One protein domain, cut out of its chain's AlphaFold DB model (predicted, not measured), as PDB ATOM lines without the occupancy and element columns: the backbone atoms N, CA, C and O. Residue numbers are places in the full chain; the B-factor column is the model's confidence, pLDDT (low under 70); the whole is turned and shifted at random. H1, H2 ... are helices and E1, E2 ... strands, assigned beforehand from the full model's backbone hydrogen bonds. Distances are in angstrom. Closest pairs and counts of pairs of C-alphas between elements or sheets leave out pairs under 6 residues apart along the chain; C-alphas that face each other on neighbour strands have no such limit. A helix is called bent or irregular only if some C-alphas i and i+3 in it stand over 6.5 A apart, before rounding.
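What this domain is: This is residues 208 to 253 of the 489 residues of the protein "Terminase_3 domain-containing protein" of Legionellales bacterium (UniProt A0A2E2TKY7). Three short helices follow one another in a bent line, with H1 at one end, H2 in the middle and H3 at the other end, and the short strand E1 runs past H2. Ahead of the helices the printed part begins with a small loop that folds back, its first two residues, 208 and 209, pairing with residues 215 and 216 of E1. No helix touches another, but H2 is near both H1 and H3. The printed part has 46 residues, with one named strand and three named helices in the order E1, H1, H2, H3; E1 pairs with no named strand, the class is mostly helix, and under half of the residues, 22 of 46, are in named elements. The whole is compact, with a radius of gyration of the C-alphas of 10.7 A, and the C-alphas span 27 by 22 by 15 A along their three main axes.

How they stand to each other: From the first printed residue, Ile 208, the backbone turns round and comes to E1, residues 215 to 217. Residues 208 to 209 pair antiparallel with residues 215 to 216 of E1, a pairing too short to give the first stretch a name. E1 pairs with no named strand. H1, residues 224 to 229, follows over a short link, and E1 and H1 are apart. H2, residues 235 to 240, comes after a tight link. E1 and H2 have 5 pairs of C-alphas within 8 A; the closest are those of Gln 217 and Thr 237, 6.1 A apart, and the two centres are 8.0 A apart. H1 and H2 are close but not clearly touching, with 1 pair of C-alphas within 8 A, those of Leu 227 and Tyr 235 at 7.2 A. They run opposite ways at a steep tilt of 67 degrees, only just short of about perpendicular. H3, residues 245 to 251, follows over another tight link. H2 and H3 are close but not clearly touching, with 2 pairs of C-alphas within 8 A, and the closest C-alphas, those of Val 240 and Ile 248, are 6.4 A apart. They run opposite ways at a shallow tilt of 23 degrees. H3 is apart from both H1 and E1. In H1 and H3 every O i to N i+4 pair is within hydrogen-bond range; in H2 it is 1 of 2, beside 2 of 3 for the O i to N i+3 pairs.

Where its parts are: E1 begins at C-alpha 215, at (223.137, 167.786, 204.656), and runs to Gln 217, 6.9 A from first to last C-alpha. H1 runs from Tyr 224 to Arg 229 and is 8.7 A long; its first C-alpha is at (208.918, 163.417, 200.592). H2 runs from Tyr 235 to Val 240, 9.3 A. H3, with 7 residues the longest helix, runs from Glu 245 to Tyr 251, 10.0 A, and its last C-alpha is at (218.149, 156.401, 209.789). No helix is bent.

The domain as a whole: The two C-alphas farthest apart are those of Ser 212 and Met 230, at 28.4 A. The first and last printed C-alphas, of Ile 208 and Leu 253, are 7.8 A apart. The printed part has no cut, and none of the links between the named elements is long. The mean pLDDT of the printed part is 88.8, and no printed residue is under 70; by element the mean is 92 for E1, 91 for H1, 90 for H2 and 85 for H3.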
ATOM      1  N   ILE A 208     220.773 164.311 201.213       92.62
ATOM      2  CA  ILE A 208     221.917 164.390 200.299       92.62
ATOM      3  C   ILE A 208     222.842 165.512 200.774       92.62
ATOM      4  O   ILE A 208     222.483 166.273 201.672       92.62
ATOM      5  N   LYS A 209     224.050 165.598 200.213       89.19
ATOM      6  CA  LYS A 209     224.970 166.706 200.495       89.19
ATOM      7  C   LYS A 209     224.900 167.752 199.390       89.19
ATOM      8  O   LYS A 209     224.864 167.388 198.217       89.19
ATOM      9  N   ASP A 210     224.884 169.024 199.774       90.50
ATOM     10  CA  ASP A 210     225.073 170.138 198.844       90.50
ATOM     11  C   ASP A 210     226.549 170.267 198.410       90.50
ATOM     12  O   ASP A 210     227.426 169.533 198.877       90.50
ATOM     13  N   GLU A 211     226.842 171.220 197.521       89.50
ATOM     14  CA  GLU A 211     228.208 171.498 197.041       89.50
ATOM     15  C   GLU A 211     229.179 171.894 198.167       89.50
ATOM     16  O   GLU A 211     230.390 171.729 198.036       89.50
ATOM     17  N   SER A 212     228.653 172.399 199.286       85.44
ATOM     18  CA  SER A 212     229.426 172.781 200.471       85.44
ATOM     19  C   SER A 212     229.613 171.620 201.459       85.44
ATOM     20  O   SER A 212     230.287 171.779 202.475       85.44
ATOM     21  N   GLY A 213     229.042 170.446 201.171       82.88
ATOM     22  CA  GLY A 213     229.118 169.252 202.006       82.88
ATOM     23  C   GLY A 213     228.097 169.194 203.149       82.88
ATOM     24  O   GLY A 213     228.175 168.264 203.959       82.88
ATOM     25  N   ASN A 214     227.145 170.130 203.220       86.31
ATOM     26  CA  ASN A 214     226.100 170.149 204.245       86.31
ATOM     27  C   ASN A 214     224.949 169.216 203.874       86.31
ATOM     28  O   ASN A 214     224.587 169.093 202.704       86.31
ATOM     29  N   TYR A 215     224.333 168.591 204.878       91.12
ATOM     30  CA  TYR A 215     223.137 167.786 204.656       91.12
ATOM     31  C   TYR A 215     221.925 168.664 204.340       91.12
ATOM     32  O   TYR A 215     221.526 169.506 205.143       91.12
ATOM     33  N   ILE A 216     221.300 168.387 203.201       92.62
ATOM     34  CA  ILE A 216     220.019 168.948 202.777       92.62
ATOM     35  C   ILE A 216     219.018 167.813 202.558       92.62
ATOM     36  O   ILE A 216     219.404 166.660 202.334       92.62
ATOM     37  N   GLN A 217     217.722 168.116 202.634       93.31
ATOM     38  CA  GLN A 217     216.694 167.114 202.369       93.31
ATOM     39  C   GLN A 217     216.747 166.668 200.905       93.31
ATOM     40  O   GLN A 217     216.884 167.494 200.004       93.31
ATOM     41  N   ASN A 218     216.628 165.362 200.674       94.25
ATOM     42  CA  ASN A 218     216.566 164.810 199.330       94.25
ATOM     43  C   ASN A 218     215.131 164.927 198.772       94.25
ATOM     44  O   ASN A 218     214.237 164.278 199.321       94.25
ATOM     45  N   PRO A 219     214.884 165.709 197.703       92.25
ATOM     46  CA  PRO A 219     213.558 165.801 197.086       92.25
ATOM     47  C   PRO A 219     213.114 164.483 196.433       92.25
ATOM     48  O   PRO A 219     211.917 164.231 196.330       92.25
ATOM     49  N   ASP A 220     214.064 163.616 196.070       93.25
ATOM     50  CA  ASP A 220     213.799 162.293 195.497       93.25
ATOM     51  C   ASP A 220     213.601 161.212 196.574       93.25
ATOM     52  O   ASP A 220     213.481 160.025 196.261       93.25
ATOM     53  N   ALA A 221     213.589 161.587 197.860       94.69
ATOM     54  CA  ALA A 221     213.296 160.656 198.939       94.69
ATOM     55  C   ALA A 221     211.872 160.104 198.811       94.69
ATOM     56  O   ALA A 221     210.894 160.835 198.631       94.69
ATOM     57  N   ASP A 222     211.734 158.797 199.021       93.69
ATOM     58  CA  ASP A 222     210.421 158.194 199.198       93.69
ATOM     59  C   ASP A 222     209.660 158.911 200.336       93.69
ATOM     60  O   ASP A 222     210.220 159.207 201.395       93.69
ATOM     61  N   ASN A 223     208.362 159.162 200.120       92.75
ATOM     62  CA  ASN A 223     207.459 159.840 201.059       92.75
ATOM     63  C   ASN A 223     207.729 161.347 201.286       92.75
ATOM     64  O   ASN A 223     207.082 161.943 202.150       92.75
ATOM     65  N   TYR A 224     208.612 161.981 200.500       92.31
ATOM     66  CA  TYR A 224     208.918 163.417 200.592       92.31
ATOM     67  C   TYR A 224     207.662 164.305 200.558       92.31
ATOM     68  O   TYR A 224     207.439 165.101 201.469       92.31
ATOM     69  N   GLU A 225     206.789 164.128 199.560       90.62
ATOM     70  CA  GLU A 225     205.575 164.946 199.399       90.62
ATOM     71  C   GLU A 225     204.630 164.858 200.608       90.62
ATOM     72  O   GLU A 225     204.054 165.861 201.033       90.62
ATOM     73  N   ASN A 226     204.487 163.668 201.199       90.31
ATOM     74  CA  ASN A 226     203.633 163.469 202.369       90.31
ATOM     75  C   ASN A 226     204.214 164.139 203.615       90.31
ATOM     76  O   ASN A 226     203.463 164.775 204.352       90.31
ATOM     77  N   LEU A 227     205.528 164.027 203.840       91.94
ATOM     78  CA  LEU A 227     206.200 164.724 204.939       91.94
ATOM     79  C   LEU A 227     206.041 166.242 204.788       91.94
ATOM     80  O   LEU A 227     205.628 166.912 205.734       91.94
ATOM     81  N   SER A 228     206.243 166.768 203.580       90.06
ATOM     82  CA  SER A 228     206.034 168.185 203.268       90.06
ATOM     83  C   SER A 228     204.588 168.630 203.517       90.06
ATOM     84  O   SER A 228     204.361 169.641 204.179       90.06
ATOM     85  N   ARG A 229     203.589 167.847 203.086       89.88
ATOM     86  CA  ARG A 229     202.161 168.131 203.331       89.88
ATOM     87  C   ARG A 229     201.795 168.139 204.818       89.88
ATOM     88  O   ARG A 229     200.871 168.843 205.215       89.88
ATOM     89  N   MET A 230     202.507 167.369 205.638       89.50
ATOM     90  CA  MET A 230     202.340 167.340 207.094       89.50
ATOM     91  C   MET A 230     203.069 168.486 207.816       89.50
ATOM     92  O   MET A 230     203.030 168.539 209.043       89.50
ATOM     93  N   GLY A 231     203.733 169.391 207.088       92.06
ATOM     94  CA  GLY A 231     204.546 170.458 207.678       92.06
ATOM     95  C   GLY A 231     205.888 169.969 208.227       92.06
ATOM     96  O   GLY A 231     206.475 170.636 209.069       92.06
ATOM     97  N   LEU A 232     206.366 168.808 207.767       91.81
ATOM     98  CA  LEU A 232     207.632 168.181 208.162       91.81
ATOM     99  C   LEU A 232     208.658 168.248 207.015       91.81
ATOM    100  O   LEU A 232     209.371 167.284 206.732       91.81
ATOM    101  N   SER A 233     208.728 169.388 206.326       88.19
ATOM    102  CA  SER A 233     209.683 169.635 205.234       88.19
ATOM    103  C   SER A 233     211.139 169.755 205.701       88.19
ATOM    104  O   SER A 233     212.029 169.982 204.903       88.19
ATOM    105  N   ASP A 234     211.408 169.660 206.997       90.56
ATOM    106  CA  ASP A 234     212.746 169.598 207.579       90.56
ATOM    107  C   ASP A 234     212.951 168.291 208.366       90.56
ATOM    108  O   ASP A 234     213.864 168.182 209.183       90.56
ATOM    109  N   TYR A 235     212.113 167.270 208.132       93.19
ATOM    110  CA  TYR A 235     212.087 166.028 208.913       93.19
ATOM    111  C   TYR A 235     213.464 165.370 209.063       93.19
ATOM    112  O   TYR A 235     213.876 165.015 210.165       93.19
ATOM    113  N   TYR A 236     214.196 165.209 207.958       92.69
ATOM    114  CA  TYR A 236     215.515 164.582 208.001       92.69
ATOM    115  C   TYR A 236     216.624 165.558 208.401       92.69
ATOM    116  O   TYR A 236     217.575 165.150 209.058       92.69
ATOM    117  N   THR A 237     216.532 166.839 208.038       92.19
ATOM    118  CA  THR A 237     217.560 167.836 208.385       92.19
ATOM    119  C   THR A 237     217.534 168.167 209.875       92.19
ATOM    120  O   THR A 237     218.585 168.261 210.501       92.19
ATOM    121  N   SER A 238     216.349 168.245 210.485       89.56
ATOM    122  CA  SER A 238     216.192 168.369 211.941       89.56
ATOM    123  C   SER A 238     216.734 167.143 212.685       89.56
ATOM    124  O   SER A 238     217.269 167.282 213.784       89.56
ATOM    125  N   MET A 239     216.678 165.960 212.062       84.56
ATOM    126  CA  MET A 239     217.206 164.707 212.605       84.56
ATOM    127  C   MET A 239     218.736 164.674 212.702       84.56
ATOM    128  O   MET A 239     219.265 163.931 213.524       84.56
ATOM    129  N   VAL A 240     219.445 165.450 211.877       85.50
ATOM    130  CA  VAL A 240     220.915 165.552 211.925       85.50
ATOM    131  C   VAL A 240     221.369 166.147 213.259       85.50
ATOM    132  O   VAL A 240     222.391 165.740 213.811       85.50
ATOM    133  N   ASN A 241     220.596 167.084 213.811       82.12
ATOM    134  CA  ASN A 241     220.952 167.770 215.044       82.12
ATOM    135  C   ASN A 241     220.901 166.809 216.240       82.12
ATOM    136  O   ASN A 241     219.839 166.338 216.641       82.12
ATOM    137  N   GLY A 242     222.064 166.551 216.841       73.81
ATOM    138  CA  GLY A 242     222.186 165.728 218.047       73.81
ATOM    139  C   GLY A 242     222.267 164.219 217.804       73.81
ATOM    140  O   GLY A 242     222.314 163.473 218.779       73.81
ATOM    141  N   LYS A 243     222.322 163.767 216.544       79.94
ATOM    142  CA  LYS A 243     222.577 162.364 216.196       79.94
ATOM    143  C   LYS A 243     224.030 162.131 215.797       79.94
ATOM    144  O   LYS A 243     224.691 163.009 215.249       79.94
ATOM    145  N   SER A 244     224.520 160.929 216.073       77.56
ATOM    146  CA  SER A 244     225.824 160.463 215.601       77.56
ATOM    147  C   SER A 244     225.839 160.266 214.080       77.56
ATOM    148  O   SER A 244     224.795 160.073 213.453       77.56
ATOM    149  N   GLU A 245     227.032 160.266 213.476       77.75
ATOM    150  CA  GLU A 245     227.194 159.985 212.040       77.75
ATOM    151  C   GLU A 245     226.598 158.631 211.644       77.75
ATOM    152  O   GLU A 245     226.003 158.498 210.577       77.75
ATOM    153  N   GLU A 246     226.703 157.649 212.535       75.88
ATOM    154  CA  GLU A 246     226.161 156.309 212.349       75.88
ATOM    155  C   GLU A 246     224.625 156.298 212.362       75.88
ATOM    156  O   GLU A 246     223.979 155.712 211.494       75.88
ATOM    157  N   GLU A 247     224.007 157.025 213.293       82.69
ATOM    158  CA  GLU A 247     222.553 157.173 213.296       82.69
ATOM    159  C   GLU A 247     222.048 157.920 212.055       82.69
ATOM    160  O   GLU A 247     220.989 157.577 211.532       82.69
ATOM    161  N   ILE A 248     222.788 158.918 211.559       88.25
ATOM    162  CA  ILE A 248     222.465 159.610 210.301       88.25
ATOM    163  C   ILE A 248     222.586 158.636 209.124       88.25
ATOM    164  O   ILE A 248     221.669 158.542 208.304       88.25
ATOM    165  N   ARG A 249     223.678 157.867 209.067       88.00
ATOM    166  CA  ARG A 249     223.942 156.849 208.044       88.00
ATOM    167  C   ARG A 249     222.800 155.842 207.933       88.00
ATOM    168  O   ARG A 249     222.295 155.607 206.836       88.00
ATOM    169  N   VAL A 250     222.337 155.305 209.058       89.69
ATOM    170  CA  VAL A 250     221.257 154.311 209.068       89.69
ATOM    171  C   VAL A 250     219.889 154.955 208.863       89.69
ATOM    172  O   VAL A 250     219.139 154.569 207.964       89.69
ATOM    173  N   TYR A 251     219.531 155.932 209.698       93.44
ATOM    174  CA  TYR A 251     218.149 156.401 209.789       93.44
ATOM    175  C   TYR A 251     217.797 157.496 208.788       93.44
ATOM    176  O   TYR A 251     216.618 157.626 208.471       93.44
ATOM    177  N   ALA A 252     218.767 158.253 208.274       93.81
ATOM    178  CA  ALA A 252     218.518 159.293 207.280       93.81
ATOM    179  C   ALA A 252     219.041 158.911 205.890       93.81
ATOM    180  O   ALA A 252     218.346 159.145 204.909       93.81
ATOM    181  N   LEU A 253     220.217 158.284 205.785       92.12
ATOM    182  CA  LEU A 253     220.784 157.888 204.489       92.12
ATOM    183  C   LEU A 253     220.340 156.495 204.026       92.12
ATOM    184  O   LEU A 253     220.546 156.151 202.868       92.12
TER     185      LEU A 253